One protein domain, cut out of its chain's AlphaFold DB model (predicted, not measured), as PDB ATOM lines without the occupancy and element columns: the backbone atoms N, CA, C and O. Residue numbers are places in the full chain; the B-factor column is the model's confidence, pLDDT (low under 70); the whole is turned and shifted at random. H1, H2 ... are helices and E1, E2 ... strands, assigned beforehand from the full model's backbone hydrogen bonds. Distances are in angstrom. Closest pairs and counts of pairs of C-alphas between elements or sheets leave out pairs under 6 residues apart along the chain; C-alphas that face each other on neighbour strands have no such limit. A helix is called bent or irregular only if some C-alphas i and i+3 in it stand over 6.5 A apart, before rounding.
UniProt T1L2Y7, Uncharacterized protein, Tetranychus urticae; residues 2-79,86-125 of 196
ATOM      1  N   PHE A   2      73.169  33.032  93.435       89.44
ATOM      2  CA  PHE A   2      73.944  34.280  93.248       89.44
ATOM      3  C   PHE A   2      75.172  34.383  94.176       89.44
ATOM      4  O   PHE A   2      76.289  34.539  93.695       89.44
ATOM      5  N   CYS A   3      74.982  34.220  95.490       89.19
ATOM      6  CA  CYS A   3      76.064  34.318  96.482       89.19
ATOM      7  C   CYS A   3      77.170  33.272  96.275       89.19
ATOM      8  O   CYS A   3      78.345  33.587  96.437       89.19
ATOM      9  N   GLN A   4      76.788  32.071  95.836       89.50
ATOM     10  CA  GLN A   4      77.699  30.978  95.497       89.50
ATOM     11  C   GLN A   4      78.654  31.353  94.356       89.50
ATOM     12  O   GLN A   4      79.857  31.133  94.442       89.50
ATOM     13  N   LYS A   5      78.132  31.986  93.294       92.62
ATOM     14  CA  LYS A   5      78.929  32.404  92.128       92.62
ATOM     15  C   LYS A   5      79.916  33.534  92.438       92.62
ATOM     16  O   LYS A   5      80.892  33.685  91.717       92.62
ATOM     17  N   LEU A   6      79.669  34.310  93.494       94.38
ATOM     18  CA  LEU A   6      80.571  35.360  93.981       94.38
ATOM     19  C   LEU A   6      81.583  34.854  95.025       94.38
ATOM     20  O   LEU A   6      82.426  35.626  95.469       94.38
ATOM     21  N   GLY A   7      81.499  33.584  95.436       92.44
ATOM     22  CA  GLY A   7      82.350  33.015  96.487       92.44
ATOM     23  C   GLY A   7      81.972  33.443  97.912       92.44
ATOM     24  O   GLY A   7      82.756  33.263  98.843       92.44
ATOM     25  N   TYR A   8      80.778  34.008  98.120       94.88
ATOM     26  CA  TYR A   8      80.300  34.438  99.439       94.88
ATOM     27  C   TYR A   8      79.602  33.296 100.196       94.88
ATOM     28  O   TYR A   8      78.395  33.335 100.440       94.88
ATOM     29  N   ASN A   9      80.385  32.301 100.617       92.69
ATOM     30  CA  ASN A   9      79.900  31.051 101.229       92.69
ATOM     31  C   ASN A   9      79.120  31.262 102.542       92.69
ATOM     32  O   ASN A   9      78.120  30.592 102.804       92.69
ATOM     33  N   ASN A  10      79.545  32.222 103.374       93.00
ATOM     34  CA  ASN A  10      78.863  32.525 104.638       93.00
ATOM     35  C   ASN A  10      77.453  33.072 104.388       93.00
ATOM     36  O   ASN A  10      76.491  32.650 105.026       93.00
ATOM     37  N   LEU A  11      77.332  33.995 103.429       93.44
ATOM     38  CA  LEU A  11      76.050  34.584 103.063       93.44
ATOM     39  C   LEU A  11      75.149  33.553 102.378       93.44
ATOM     40  O   LEU A  11      73.959  33.500 102.668       93.44
ATOM     41  N   GLU A  12      75.717  32.710 101.516       93.50
ATOM     42  CA  GLU A  12      75.002  31.586 100.912       93.50
ATOM     43  C   GLU A  12      74.400  30.659 101.971       93.50
ATOM     44  O   GLU A  12      73.210  30.358 101.906       93.50
ATOM     45  N   THR A  13      75.191  30.268 102.974       92.19
ATOM     46  CA  THR A  13      74.734  29.385 104.057       92.19
ATOM     47  C   THR A  13      73.590  30.021 104.840       92.19
ATOM     48  O   THR A  13      72.582  29.365 105.099       92.19
ATOM     49  N   ILE A  14      73.719  31.307 105.188       92.50
ATOM     50  CA  ILE A  14      72.662  32.047 105.886       92.50
ATOM     51  C   ILE A  14      71.394  32.039 105.035       92.50
ATOM     52  O   ILE A  14      70.358  31.586 105.503       92.50
ATOM     53  N   ILE A  15      71.465  32.472 103.776       91.06
ATOM     54  CA  ILE A  15      70.286  32.570 102.904       91.06
ATOM     55  C   ILE A  15      69.616  31.203 102.713       91.06
ATOM     56  O   ILE A  15      68.389  31.125 102.785       91.06
ATOM     57  N   GLY A  16      70.396  30.132 102.547       89.88
ATOM     58  CA  GLY A  16      69.872  28.772 102.406       89.88
ATOM     59  C   GLY A  16      68.983  28.347 103.578       89.88
ATOM     60  O   GLY A  16      67.933  27.753 103.370       89.88
ATOM     61  N   GLN A  17      69.326  28.738 104.809       89.88
ATOM     62  CA  GLN A  17      68.534  28.411 106.005       89.88
ATOM     63  C   GLN A  17      67.211  29.186 106.116       89.88
ATOM     64  O   GLN A  17      66.330  28.803 106.891       89.88
ATOM     65  N   TYR A  18      67.071  30.303 105.399       91.00
ATOM     66  CA  TYR A  18      65.869  31.137 105.440       91.00
ATOM     67  C   TYR A  18      64.951  30.941 104.235       91.00
ATOM     68  O   TYR A  18      63.808  31.380 104.318       91.00
ATOM     69  N   GLN A  19      65.394  30.283 103.161       90.81
ATOM     70  CA  GLN A  19      64.613  30.125 101.930       90.81
ATOM     71  C   GLN A  19      63.198  29.595 102.204       90.81
ATOM     72  O   GLN A  19      62.220  30.277 101.898       90.81
ATOM     73  N   ASP A  20      63.084  28.448 102.871       89.88
ATOM     74  CA  ASP A  20      61.785  27.812 103.128       89.88
ATOM     75  C   ASP A  20      60.918  28.651 104.077       89.88
ATOM     76  O   ASP A  20      59.705  28.782 103.915       89.88
ATOM     77  N   ARG A  21      61.555  29.312 105.047       92.31
ATOM     78  CA  ARG A  21      60.867  30.189 106.003       92.31
ATOM     79  C   ARG A  21      60.278  31.416 105.327       92.31
ATOM     80  O   ARG A  21      59.193  31.851 105.705       92.31
ATOM     81  N   LEU A  22      61.005  31.986 104.371       92.00
ATOM     82  CA  LEU A  22      60.582  33.160 103.616       92.00
ATOM     83  C   LEU A  22      59.504  32.797 102.598       92.00
ATOM     84  O   LEU A  22      58.545  33.549 102.467       92.00
ATOM     85  N   GLN A  23      59.620  31.634 101.953       90.00
ATOM     86  CA  GLN A  23      58.639  31.154 100.982       90.00
ATOM     87  C   GLN A  23      57.240  31.021 101.597       90.00
ATOM     88  O   GLN A  23      56.258  31.455 101.001       90.00
ATOM     89  N   PHE A  24      57.147  30.456 102.805       86.88
ATOM     90  CA  PHE A  24      55.864  30.238 103.485       86.88
ATOM     91  C   PHE A  24      55.523  31.306 104.540       86.88
ATOM     92  O   PHE A  24      54.414  31.313 105.075       86.88
ATOM     93  N   GLY A  25      56.457  32.199 104.884       92.06
ATOM     94  CA  GLY A  25      56.275  33.193 105.950       92.06
ATOM     95  C   GLY A  25      56.141  32.569 107.347       92.06
ATOM     96  O   GLY A  25      55.277  32.960 108.140       92.06
ATOM     97  N   ILE A  26      56.968  31.565 107.654       92.50
ATOM     98  CA  ILE A  26      56.854  30.730 108.863       92.50
ATOM     99  C   ILE A  26      58.097  30.758 109.764       92.50
ATOM    100  O   ILE A  26      59.206  31.140 109.380       92.50
ATOM    101  N   GLN A  27      57.897  30.332 111.013       92.00
ATOM    102  CA  GLN A  27      58.978  30.084 111.964       92.00
ATOM    103  C   GLN A  27      59.692  28.764 111.644       92.00
ATOM    104  O   GLN A  27      59.130  27.890 110.989       92.00
ATOM    105  N   ARG A  28      60.932  28.619 112.132       91.25
ATOM    106  CA  ARG A  28      61.788  27.450 111.862       91.25
ATOM    107  C   ARG A  28      61.131  26.125 112.257       91.25
ATOM    108  O   ARG A  28      61.295  25.141 111.554       91.25
ATOM    109  N   GLU A  29      60.407  26.108 113.366       91.44
ATOM    110  CA  GLU A  29      59.809  24.894 113.934       91.44
ATOM    111  C   GLU A  29      58.735  24.285 113.030       91.44
ATOM    112  O   GLU A  29      58.519  23.081 113.047       91.44
ATOM    113  N   LEU A  30      58.100  25.108 112.194       93.19
ATOM    114  CA  LEU A  30      57.051  24.667 111.282       93.19
ATOM    115  C   LEU A  30      57.589  24.183 109.939       93.19
ATOM    116  O   LEU A  30      56.824  23.616 109.167       93.19
ATOM    117  N   VAL A  31      58.869  24.416 109.643       93.31
ATOM    118  CA  VAL A  31      59.456  24.053 108.345       93.31
ATOM    119  C   VAL A  31      59.352  22.548 108.112       93.31
ATOM    120  O   VAL A  31      59.020  22.141 107.007       93.31
ATOM    121  N   ASP A  32      59.548  21.735 109.155       93.44
ATOM    122  CA  ASP A  32      59.427  20.279 109.036       93.44
ATOM    123  C   ASP A  32      57.990  19.857 108.691       93.44
ATOM    124  O   ASP A  32      57.767  19.146 107.719       93.44
ATOM    125  N   LEU A  33      56.992  20.393 109.400       93.75
ATOM    126  CA  LEU A  33      55.576  20.114 109.125       93.75
ATOM    127  C   LEU A  33      55.130  20.581 107.733       93.75
ATOM    128  O   LEU A  33      54.214  20.007 107.156       93.75
ATOM    129  N   MET A  34      55.755  21.627 107.192       92.50
ATOM    130  CA  MET A  34      55.420  22.175 105.873       92.50
ATOM    131  C   MET A  34      56.052  21.405 104.713       92.50
ATOM    132  O   MET A  34      55.784  21.733 103.562       92.50
ATOM    133  N   ARG A  35      56.824  20.348 104.997       92.31
ATOM    134  CA  ARG A  35      57.184  19.339 103.992       92.31
ATOM    135  C   ARG A  35      55.952  18.581 103.483       92.31
ATOM    136  O   ARG A  35      55.991  18.068 102.374       92.31
ATOM    137  N   VAL A  36      54.883  18.536 104.285       93.19
ATOM    138  CA  VAL A  36      53.576  17.968 103.930       93.19
ATOM    139  C   VAL A  36      52.775  19.016 103.148       93.19
ATOM    140  O   VAL A  36      52.330  20.022 103.705       93.19
ATOM    141  N   SER A  37      52.581  18.785 101.855       89.19
ATOM    142  CA  SER A  37      51.893  19.675 100.912       89.19
ATOM    143  C   SER A  37      50.383  19.780 101.153       89.19
ATOM    144  O   SER A  37      49.784  20.829 100.903       89.19
ATOM    145  N   SER A  38      49.769  18.746 101.737       88.94
ATOM    146  CA  SER A  38      48.346  18.744 102.102       88.94
ATOM    147  C   SER A  38      48.014  19.718 103.242       88.94
ATOM    148  O   SER A  38      46.844  20.022 103.494       88.94
ATOM    149  N   MET A  39      49.024  20.229 103.957       87.50
ATOM    150  CA  MET A  39      48.847  21.090 105.123       87.50
ATOM    151  C   MET A  39      48.929  22.578 104.777       87.50
ATOM    152  O   MET A  39      49.877  23.070 104.177       87.50
ATOM    153  N   THR A  40      47.964  23.355 105.271       88.75
ATOM    154  CA  THR A  40      48.056  24.824 105.257       88.75
ATOM    155  C   THR A  40      48.852  25.331 106.467       88.75
ATOM    156  O   THR A  40      48.778  24.752 107.552       88.75
ATOM    157  N   VAL A  41      49.526  26.482 106.343       89.56
ATOM    158  CA  VAL A  41      50.296  27.131 107.431       89.56
ATOM    159  C   VAL A  41      49.498  27.280 108.734       89.56
ATOM    160  O   VAL A  41      50.027  27.058 109.823       89.56
ATOM    161  N   ALA A  42      48.215  27.646 108.652       88.81
ATOM    162  CA  ALA A  42      47.357  27.791 109.830       88.81
ATOM    163  C   ALA A  42      47.139  26.458 110.568       88.81
ATOM    164  O   ALA A  42      47.128  26.425 111.798       88.81
ATOM    165  N   ILE A  43      47.008  25.364 109.816       89.94
ATOM    166  CA  ILE A  43      46.828  24.014 110.352       89.94
ATOM    167  C   ILE A  43      48.132  23.520 110.968       89.94
ATOM    168  O   ILE A  43      48.114  23.011 112.082       89.94
ATOM    169  N   ALA A  44      49.268  23.755 110.310       92.50
ATOM    170  CA  ALA A  44      50.577  23.426 110.868       92.50
ATOM    171  C   ALA A  44      50.834  24.132 112.203       92.50
ATOM    172  O   ALA A  44      51.283  23.501 113.153       92.50
ATOM    173  N   ARG A  45      50.477  25.421 112.317       92.44
ATOM    174  CA  ARG A  45      50.547  26.153 113.597       92.44
ATOM    175  C   ARG A  45      49.691  25.500 114.672       92.44
ATOM    176  O   ARG A  45      50.135  25.382 115.808       92.44
ATOM    177  N   TYR A  46      48.480  25.092 114.314       92.25
ATOM    178  CA  TYR A  46      47.564  24.466 115.254       92.25
ATOM    179  C   TYR A  46      48.066  23.092 115.726       92.25
ATOM    180  O   TYR A  46      48.073  22.824 116.924       92.25
ATOM    181  N   LEU A  47      48.559  22.256 114.808       92.62
ATOM    182  CA  LEU A  47      49.133  20.945 115.127       92.62
ATOM    183  C   LEU A  47      50.424  21.057 115.948       92.62
ATOM    184  O   LEU A  47      50.639  20.287 116.881       92.62
ATOM    185  N   TYR A  48      51.248  22.065 115.667       94.44
ATOM    186  CA  TYR A  48      52.426  22.348 116.481       94.44
ATOM    187  C   TYR A  48      52.036  22.695 117.926       94.44
ATOM    188  O   TYR A  48      52.609  22.170 118.877       94.44
ATOM    189  N   GLN A  49      51.005  23.527 118.104       92.81
ATOM    190  CA  GLN A  49      50.486  23.890 119.427       92.81
ATOM    191  C   GLN A  49      49.871  22.706 120.186       92.81
ATOM    192  O   GLN A  49      49.873  22.724 121.416       92.81
ATOM    193  N   SER A  50      49.368  21.686 119.487       92.00
ATOM    194  CA  SER A  50      48.864  20.457 120.110       92.00
ATOM    195  C   SER A  50      49.946  19.408 120.394       92.00
ATOM    196  O   SER A  50      49.633  18.376 120.984       92.00
ATOM    197  N   GLY A  51      51.209  19.676 120.042       92.44
ATOM    198  CA  GLY A  51      52.359  18.823 120.367       92.44
ATOM    199  C   GLY A  51      52.928  18.017 119.198       92.44
ATOM    200  O   GLY A  51      53.883  17.269 119.395       92.44
ATOM    201  N   TYR A  52      52.407  18.179 117.978       94.31
ATOM    202  CA  TYR A  52      52.970  17.551 116.780       94.31
ATOM    203  C   TYR A  52      54.029  18.463 116.172       94.31
ATOM    204  O   TYR A  52      53.730  19.316 115.342       94.31
ATOM    205  N   SER A  53      55.277  18.300 116.605       93.25
ATOM    206  CA  SER A  53      56.394  19.133 116.144       93.25
ATOM    207  C   SER A  53      57.070  18.639 114.867       93.25
ATOM    208  O   SER A  53      57.794  19.402 114.237       93.25
ATOM    209  N   THR A  54      56.899  17.361 114.524       94.81
ATOM    210  CA  THR A  54      57.736  16.664 113.536       94.81
ATOM    211  C   THR A  54      56.882  15.780 112.632       94.81
ATOM    212  O   THR A  54      55.923  15.171 113.112       94.81
ATOM    213  N   VAL A  55      57.260  15.639 111.356       94.88
ATOM    214  CA  VAL A  55      56.574  14.761 110.377       94.88
ATOM    215  C   VAL A  55      56.509  13.313 110.871       94.88
ATOM    216  O   VAL A  55      55.500  12.634 110.707       94.88
ATOM    217  N   LEU A  56      57.540  12.863 111.593       94.00
ATOM    218  CA  LEU A  56      57.570  11.551 112.242       94.00
ATOM    219  C   LEU A  56      56.430  11.339 113.245       94.00
ATOM    220  O   LEU A  56      55.843  10.260 113.287       94.00
ATOM    221  N   LEU A  57      56.112  12.354 114.053       93.69
ATOM    222  CA  LEU A  57      55.025  12.255 115.029       93.69
ATOM    223  C   LEU A  57      53.670  12.181 114.327       93.69
ATOM    224  O   LEU A  57      52.805  11.436 114.774       93.69
ATOM    225  N   LEU A  58      53.506  12.895 113.210       94.00
ATOM    226  CA  LEU A  58      52.300  12.809 112.387       94.00
ATOM    227  C   LEU A  58      52.148  11.423 111.749       94.00
ATOM    228  O   LEU A  58      51.077  10.830 111.839       94.00
ATOM    229  N   ALA A  59      53.216  10.862 111.182       93.81
ATOM    230  CA  ALA A  59      53.182   9.549 110.535       93.81
ATOM    231  C   ALA A  59      52.829   8.394 111.492       93.81
ATOM    232  O   ALA A  59      52.150   7.441 111.093       93.81
ATOM    233  N   LYS A  60      53.285   8.491 112.750       92.31
ATOM    234  CA  LYS A  60      52.979   7.532 113.826       92.31
ATOM    235  C   LYS A  60      51.594   7.712 114.437       92.31
ATOM    236  O   LYS A  60      51.081   6.792 115.062       92.31
ATOM    237  N   SER A  61      51.022   8.904 114.323       92.06
ATOM    238  CA  SER A  61      49.754   9.211 114.968       92.06
ATOM    239  C   SER A  61      48.564   8.577 114.261       92.06
ATOM    240  O   SER A  61      48.607   8.261 113.071       92.06
ATOM    241  N   ASP A  62      47.493   8.396 115.026       92.31
ATOM    242  CA  ASP A  62      46.263   7.816 114.518       92.31
ATOM    243  C   ASP A  62      45.371   8.870 113.842       92.31
ATOM    244  O   ASP A  62      45.270  10.022 114.282       92.31
ATOM    245  N   ILE A  63      44.674   8.450 112.790       93.50
ATOM    246  CA  ILE A  63      43.809   9.297 111.960       93.50
ATOM    247  C   ILE A  63      42.723  10.014 112.791       93.50
ATOM    248  O   ILE A  63      42.641  11.242 112.698       93.50
ATOM    249  N   PRO A  64      41.923   9.338 113.651       92.00
ATOM    250  CA  PRO A  64      40.919  10.004 114.485       92.00
ATOM    251  C   PRO A  64      41.519  10.992 115.493       92.00
ATOM    252  O   PRO A  64      40.848  11.947 115.892       92.00
ATOM    253  N   SER A  65      42.773  10.802 115.916       92.19
ATOM    254  CA  SER A  65      43.443  11.743 116.820       92.19
ATOM    255  C   SER A  65      43.736  13.064 116.111       92.19
ATOM    256  O   SER A  65      43.434  14.131 116.652       92.19
ATOM    257  N   ILE A  66      44.244  13.003 114.877       93.31
ATOM    258  CA  ILE A  66      44.449  14.192 114.041       93.31
ATOM    259  C   ILE A  66      43.111  14.822 113.657       93.31
ATOM    260  O   ILE A  66      42.971  16.040 113.738       93.31
ATOM    261  N   GLU A  67      42.106  14.029 113.294       91.69
ATOM    262  CA  GLU A  67      40.785  14.536 112.912       91.69
ATOM    263  C   GLU A  67      40.158  15.397 114.017       91.69
ATOM    264  O   GLU A  67      39.702  16.511 113.754       91.69
ATOM    265  N   ARG A  68      40.202  14.935 115.274       89.69
ATOM    266  CA  ARG A  68      39.707  15.696 116.435       89.69
ATOM    267  C   ARG A  68      40.437  17.023 116.620       89.69
ATOM    268  O   ARG A  68      39.838  18.004 117.060       89.69
ATOM    269  N   LEU A  69      41.727  17.068 116.305       90.94
ATOM    270  CA  LEU A  69      42.508  18.300 116.358       90.94
ATOM    271  C   LEU A  69      42.119  19.227 115.208       90.94
ATOM    272  O   LEU A  69      41.815  20.393 115.441       90.94
ATOM    273  N   LEU A  70      42.043  18.707 113.986       89.19
ATOM    274  CA  LEU A  70      41.631  19.477 112.817       89.19
ATOM    275  C   LEU A  70      40.233  20.068 112.994       89.19
ATOM    276  O   LEU A  70      40.057  21.246 112.706       89.19
ATOM    277  N   ALA A  71      39.284  19.325 113.564       85.31
ATOM    278  CA  ALA A  71      37.935  19.815 113.852       85.31
ATOM    279  C   ALA A  71      37.925  21.062 114.759       85.31
ATOM    280  O   ALA A  71      37.057  21.926 114.634       85.31
ATOM    281  N   ASN A  72      38.914  21.187 115.649       83.69
ATOM    282  CA  ASN A  72      39.076  22.327 116.549       83.69
ATOM    283  C   ASN A  72      39.955  23.451 115.967       83.69
ATOM    284  O   ASN A  72      40.041  24.538 116.556       83.69
ATOM    285  N   ALA A  73      40.608  23.220 114.827       81.62
ATOM    286  CA  ALA A  73      41.467  24.198 114.178       81.62
ATOM    287  C   ALA A  73      40.640  25.342 113.570       81.62
ATOM    288  O   ALA A  73      39.545  25.142 113.052       81.62
ATOM    289  N   GLY A  74      41.200  26.558 113.570       69.81
ATOM    290  CA  GLY A  74      40.567  27.779 113.044       69.81
ATOM    291  C   GLY A  74      39.783  27.646 111.722       69.81
ATOM    292  O   GLY A  74      38.637  28.087 111.703       69.81
ATOM    293  N   PRO A  75      40.320  27.032 110.642       68.56
ATOM    294  CA  PRO A  75      39.587  26.887 109.374       68.56
ATOM    295  C   PRO A  75      38.359  25.970 109.465       68.56
ATOM    296  O   PRO A  75      37.442  26.084 108.656       68.56
ATOM    297  N   PHE A  76      38.315  25.093 110.468       67.62
ATOM    298  CA  PHE A  76      37.217  24.169 110.714       67.62
ATOM    299  C   PHE A  76      36.388  24.544 111.946       67.62
ATOM    300  O   PHE A  76      35.394  23.877 112.202       67.62
ATOM    301  N   ARG A  77      36.716  25.617 112.680       65.69
ATOM    302  CA  ARG A  77      36.009  26.063 113.893       65.69
ATOM    303  C   ARG A  77      35.036  27.204 113.581       65.69
ATOM    304  O   ARG A  77      35.448  28.356 113.496       65.69
ATOM    305  N   MET A  78      33.733  26.930 113.476       55.84
ATOM    306  CA  MET A  78      32.715  27.987 113.604       55.84
ATOM    307  C   MET A  78      32.389  28.239 115.068       55.84
ATOM    308  O   MET A  78      32.451  27.345 115.907       55.84
ATOM    309  N   ALA A  79      31.997  29.477 115.337       53.44
ATOM    310  CA  ALA A  79      31.580  29.962 116.641       53.44
ATOM    311  C   ALA A  79      30.152  29.536 117.056       53.44
ATOM    312  O   ALA A  79      29.717  29.936 118.130       53.44
ATOM    313  N   GLN A  86      29.421  19.197 107.033       63.22
ATOM    314  CA  GLN A  86      30.854  18.900 107.060       63.22
ATOM    315  C   GLN A  86      31.618  20.040 106.369       63.22
ATOM    316  O   GLN A  86      31.386  20.343 105.194       63.22
ATOM    317  N   ARG A  87      32.461  20.755 107.126       70.00
ATOM    318  CA  ARG A  87      33.222  21.892 106.597       70.00
ATOM    319  C   ARG A  87      34.329  21.359 105.711       70.00
ATOM    320  O   ARG A  87      35.184  20.610 106.180       70.00
ATOM    321  N   LYS A  88      34.320  21.802 104.459       81.81
ATOM    322  CA  LYS A  88      35.333  21.441 103.477       81.81
ATOM    323  C   LYS A  88      36.366  22.542 103.337       81.81
ATOM    324  O   LYS A  88      36.008  23.710 103.180       81.81
ATOM    325  N   LEU A  89      37.635  22.161 103.348       84.25
ATOM    326  CA  LEU A  89      38.755  23.050 103.071       84.25
ATOM    327  C   LEU A  89      39.231  22.837 101.636       84.25
ATOM    328  O   LEU A  89      39.370  21.702 101.191       84.25
ATOM    329  N   TRP A  90      39.495  23.925 100.917       85.62
ATOM    330  CA  TRP A  90      40.176  23.842  99.629       85.62
ATOM    331  C   TRP A  90      41.661  23.549  99.846       85.62
ATOM    332  O   TRP A  90      42.365  24.355 100.460       85.62
ATOM    333  N   ILE A  91      42.139  22.420  99.324       87.44
ATOM    334  CA  ILE A  91      43.560  22.061  99.339       87.44
ATOM    335  C   ILE A  91      44.155  22.376  97.970       87.44
ATOM    336  O   ILE A  91      43.640  21.924  96.948       87.44
ATOM    337  N   GLY A  92      45.241  23.155  97.958       82.75
ATOM    338  CA  GLY A  92      45.908  23.578  96.726       82.75
ATOM    339  C   GLY A  92      46.505  22.418  95.932       82.75
ATOM    340  O   GLY A  92      46.361  22.395  94.718       82.75
ATOM    341  N   ASP A  93      47.100  21.441  96.617       79.94
ATOM    342  CA  ASP A  93      47.757  20.299  95.972       79.94
ATOM    343  C   ASP A  93      46.756  19.399  95.221       79.94
ATOM    344  O   ASP A  93      46.926  19.080  94.048       79.94
ATOM    345  N   VAL A  94      45.621  19.101  95.860       81.69
ATOM    346  CA  VAL A  94      44.577  18.217  95.311       81.69
ATOM    347  C   VAL A  94      43.552  18.983  94.453       81.69
ATOM    348  O   VAL A  94      42.722  18.375  93.780       81.69
ATOM    349  N   CYS A  95      43.574  20.323  94.468       86.31
ATOM    350  CA  CYS A  95      42.598  21.191  93.794       86.31
ATOM    351  C   CYS A  95      41.130  20.796  94.070       86.31
ATOM    352  O   CYS A  95      40.277  20.830  93.178       86.31
ATOM    353  N   ARG A  96      40.827  20.378  95.307       89.44
ATOM    354  CA  ARG A  96      39.498  19.905  95.722       89.44
ATOM    355  C   ARG A  96      39.154  20.376  97.135       89.44
ATOM    356  O   ARG A  96      40.024  20.639  97.962       89.44
ATOM    357  N   TYR A  97      37.852  20.450  97.396       88.56
ATOM    358  CA  TYR A  97      37.260  20.592  98.724       88.56
ATOM    359  C   TYR A  97      37.304  19.270  99.496       88.56
ATOM    360  O   TYR A  97      36.650  18.306  99.097       88.56
ATOM    361  N   VAL A  98      38.037  19.256 100.604       89.50
ATOM    362  CA  VAL A  98      38.335  18.063 101.401       89.50
ATOM    363  C   VAL A  98      37.737  18.196 102.803       89.50
ATOM    364  O   VAL A  98      37.806  19.266 103.412       89.50
ATOM    365  N   ASP A  99      37.132  17.115 103.297       89.94
ATOM    366  CA  ASP A  99      36.574  17.028 104.654       89.94
ATOM    367  C   ASP A  99      37.678  16.844 105.714       89.94
ATOM    368  O   ASP A  99      38.800  16.450 105.402       89.94
ATOM    369  N   CYS A 100      37.372  17.077 106.996       88.88
ATOM    370  CA  CYS A 100      38.356  16.953 108.088       88.88
ATOM    371  C   CYS A 100      39.000  15.559 108.155       88.88
ATOM    372  O   CYS A 100      40.218  15.436 108.279       88.88
ATOM    373  N   HIS A 101      38.178  14.514 108.050       90.50
ATOM    374  CA  HIS A 101      38.625  13.123 108.085       90.50
ATOM    375  C   HIS A 101      39.469  12.750 106.859       90.50
ATOM    376  O   HIS A 101      40.494  12.084 106.981       90.50
ATOM    377  N   GLU A 102      39.059  13.203 105.672       92.31
ATOM    378  CA  GLU A 102      39.810  12.974 104.436       92.31
ATOM    379  C   GLU A 102      41.166  13.694 104.484       92.31
ATOM    380  O   GLU A 102      42.191  13.099 104.162       92.31
ATOM    381  N   LEU A 103      41.202  14.925 105.000       92.00
ATOM    382  CA  LEU A 103      42.442  15.666 105.214       92.00
ATOM    383  C   LEU A 103      43.360  14.969 106.227       92.00
ATOM    384  O   LEU A 103      44.562  14.887 105.994       92.00
ATOM    385  N   ALA A 104      42.820  14.447 107.332       93.50
ATOM    386  CA  ALA A 104      43.611  13.710 108.317       93.50
ATOM    387  C   ALA A 104      44.306  12.491 107.690       93.50
ATOM    388  O   ALA A 104      45.490  12.267 107.940       93.50
ATOM    389  N   LYS A 105      43.601  11.745 106.829       94.38
ATOM    390  CA  LYS A 105      44.179  10.619 106.080       94.38
ATOM    391  C   LYS A 105      45.310  11.062 105.163       94.38
ATOM    392  O   LYS A 105      46.398  10.502 105.255       94.38
ATOM    393  N   LEU A 106      45.071  12.097 104.355       94.38
ATOM    394  CA  LEU A 106      46.079  12.639 103.441       94.38
ATOM    395  C   LEU A 106      47.347  13.063 104.187       94.38
ATOM    396  O   LEU A 106      48.444  12.707 103.776       94.38
ATOM    397  N   ILE A 107      47.203  13.750 105.325       94.62
ATOM    398  CA  ILE A 107      48.346  14.179 106.143       94.62
ATOM    399  C   ILE A 107      49.162  12.978 106.628       94.62
ATOM    400  O   ILE A 107      50.389  13.003 106.538       94.62
ATOM    401  N   VAL A 108      48.511  11.939 107.159       95.19
ATOM    402  CA  VAL A 108      49.208  10.753 107.680       95.19
ATOM    403  C   VAL A 108      49.899   9.992 106.552       95.19
ATOM    404  O   VAL A 108      51.074   9.657 106.678       95.19
ATOM    405  N   GLU A 109      49.202   9.742 105.444       94.19
ATOM    406  CA  GLU A 109      49.744   9.029 104.282       94.19
ATOM    407  C   GLU A 109      50.935   9.769 103.666       94.19
ATOM    408  O   GLU A 109      51.983   9.170 103.422       94.19
ATOM    409  N   GLU A 110      50.817  11.083 103.488       94.81
ATOM    410  CA  GLU A 110      51.896  11.911 102.961       94.81
ATOM    411  C   GLU A 110      53.092  11.957 103.918       94.81
ATOM    412  O   GLU A 110      54.235  11.805 103.488       94.81
ATOM    413  N   SER A 111      52.847  12.079 105.226       95.31
ATOM    414  CA  SER A 111      53.912  12.056 106.237       95.31
ATOM    415  C   SER A 111      54.691  10.739 106.212       95.31
ATOM    416  O   SER A 111      55.918  10.742 106.307       95.31
ATOM    417  N   ARG A 112      53.993   9.610 106.046       95.19
ATOM    418  CA  ARG A 112      54.610   8.285 105.902       95.19
ATOM    419  C   ARG A 112      55.450   8.200 104.635       95.19
ATOM    420  O   ARG A 112      56.601   7.784 104.707       95.19
ATOM    421  N   ASN A 113      54.915   8.674 103.511       94.81
ATOM    422  CA  ASN A 113      55.631   8.707 102.238       94.81
ATOM    423  C   ASN A 113      56.921   9.539 102.328       94.81
ATOM    424  O   ASN A 113      57.974   9.083 101.896       94.81
ATOM    425  N   ILE A 114      56.874  10.720 102.953       95.25
ATOM    426  CA  ILE A 114      58.063  11.563 103.152       95.25
ATOM    427  C   ILE A 114      59.154  10.803 103.911       95.25
ATOM    428  O   ILE A 114      60.316  10.836 103.518       95.25
ATOM    429  N   ILE A 115      58.788  10.087 104.975       95.25
ATOM    430  CA  ILE A 115      59.758   9.346 105.788       95.25
ATOM    431  C   ILE A 115      60.303   8.131 105.035       95.25
ATOM    432  O   ILE A 115      61.494   7.850 105.119       95.25
ATOM    433  N   GLU A 116      59.470   7.427 104.274       94.75
ATOM    434  CA  GLU A 116      59.917   6.313 103.431       94.75
ATOM    435  C   GLU A 116      60.884   6.777 102.336       94.75
ATOM    436  O   GLU A 116      61.880   6.102 102.075       94.75
ATOM    437  N   VAL A 117      60.642   7.949 101.739       95.50
ATOM    438  CA  VAL A 117      61.571   8.570 100.784       95.50
ATOM    439  C   VAL A 117      62.878   8.965 101.471       95.50
ATOM    440  O   VAL A 117      63.947   8.679 100.932       95.50
ATOM    441  N   ASP A 118      62.815   9.561 102.665       94.44
ATOM    442  CA  ASP A 118      64.003   9.950 103.435       94.44
ATOM    443  C   ASP A 118      64.847   8.732 103.859       94.44
ATOM    444  O   ASP A 118      66.076   8.810 103.914       94.44
ATOM    445  N   LEU A 119      64.200   7.601 104.160       94.19
ATOM    446  CA  LEU A 119      64.855   6.359 104.577       94.19
ATOM    447  C   LEU A 119      65.314   5.489 103.398       94.19
ATOM    448  O   LEU A 119      66.247   4.699 103.548       94.19
ATOM    449  N   GLY A 120      64.665   5.603 102.240       94.06
ATOM    450  CA  GLY A 120      64.928   4.777 101.061       94.06
ATOM    451  C   GLY A 120      64.377   3.346 101.146       94.06
ATOM    452  O   GLY A 120      64.744   2.508 100.323       94.06
ATOM    453  N   TYR A 121      63.511   3.040 102.117       92.94
ATOM    454  CA  TYR A 121      62.820   1.751 102.244       92.94
ATOM    455  C   TYR A 121      61.443   1.914 102.901       92.94
ATOM    456  O   TYR A 121      61.184   2.890 103.603       92.94
ATOM    457  N   LYS A 122      60.554   0.939 102.672       90.00
ATOM    458  CA  LYS A 122      59.194   0.945 103.228       90.00
ATOM    459  C   LYS A 122      59.198   0.583 104.709       90.00
ATOM    460  O   LYS A 122      59.837  -0.392 105.100       90.00
ATOM    461  N   VAL A 123      58.441   1.336 105.503       90.69
ATOM    462  CA  VAL A 123      58.318   1.145 106.952       90.69
ATOM    463  C   VAL A 123      56.952   0.542 107.273       90.69
ATOM    464  O   VAL A 123      55.936   0.956 106.719       90.69
ATOM    465  N   SER A 124      56.916  -0.426 108.189       88.75
ATOM    466  CA  SER A 124      55.659  -0.906 108.770       88.75
ATOM    467  C   SER A 124      55.190   0.078 109.837       88.75
ATOM    468  O   SER A 124      55.796   0.198 110.898       88.75
ATOM    469  N   TRP A 125      54.111   0.800 109.548       86.38
ATOM    470  CA  TRP A 125      53.475   1.740 110.472       86.38
ATOM    471  C   TRP A 125      52.462   1.008 111.361       86.38
ATOM    472  O   TRP A 125      51.257   1.240 111.265       86.38
TER     473      TRP A 125
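Overview. This is residues 2 to 79 and 86 to 125 of the 196 residues of an uncharacterized protein of Tetranychus urticae (UniProt T1L2Y7). A long helix, H6, has H4 and H5 crossing one side of it and the small strand hairpin E1 and E2 near its first end, with H3 near H5 and away from H6; from this body H2 reaches out as a kinked arm with the short H1 at its tip, and the arm makes the longest axis. The unnamed stretch of residues 25 to 40 runs through the middle, between arm and body. The printed part has 118 residues, with six named helices and two named strands in the order H1 H2 H3 H4 H5 E1 E2 H6; the class is mostly helix, and the sheet, E1 - E2, is antiparallel. The whole is only just loose, close to compact, with a radius of gyration of the C-alphas of 16.5 A and spans of 54 by 38 by 28 A.

Arrangement. Start at the hairpin of E1, residues 89 to 91, and E2, residues 96 to 98, where N 89 and O 98 are 2.9 A apart and N 98 and O 89 are 2.8 A apart, both within hydrogen-bond range. Next comes H6, residues 100 to 119; its residues 100 to 108 touch H5, residues 63 to 72, closest at the C-alphas of Glu 67 and Ala 104, 5.5 A, at a steep tilt of 55 degrees, opposite ways. Residues 107 to 115 of H6 touch H4, residues 55 to 60, closest at the C-alphas of Ala 59 and Arg 112, 5.0 A, at a steep tilt of 69.9 degrees, only just short of about perpendicular, opposite ways. H3, residues 41 to 49, only just touches H5, with 3 pairs of C-alphas within 8 A, the closest those of Leu 47 and Leu 69, 7.2 A; at 72 degrees they are only just about perpendicular. The helix packing is mostly crossed: of the 3 pairs of helices that touch other than at the corner, H3 and H5, H4 and H6, and H5 and H6, 0 are at a shallow tilt. H2, residues 9 to 24, is close to H3 but not clearly touching, with the C-alphas of Phe 24 and Val 41 7.5 A apart. H1, residues 2 to 5, and H2 touch only at the corner, closest at the C-alphas of Cys 3 and Glu 12, 5.3 A. In H3, H4 and H6 every O i to N i+4 pair is within hydrogen-bond range; H2 has 9 of 12, H5 has 5 of 6, and H1 is too short for such a pair.

Along the chain. Find C-alpha 100 at (38.356, 16.953, 108.088); from there H6 runs 28.8 A to C-alpha 119 at (64.855, 6.359, 104.577). E1 measures 6.2 A and E2 6.1 A. H5 is 14.6 A long, H4 8.8 A and H3 12.4 A. H2 begins at C-alpha 9, (79.900, 31.051, 101.229), and spans 24.2 A; it has a kink of 38 degrees near residue 18 and is irregular, with C-alphas 17 and 20 7.4 A apart. H1 is 5.4 A long.

Size, cuts and confidence. The two C-alphas farthest apart are those of Gly 7 and Ala 79, 54.7 A, and residues 5 to 10 stand free. Residues 80 to 85 are not printed, and C-alphas 79 and 86 are 14.7 A apart across the cut. Of the links printed whole, H2 to H3 is long, with 16 residues. In this predicted model the mean pLDDT of the printed part is 89.4, and residues 74 to 79 and residue 86 are under 70.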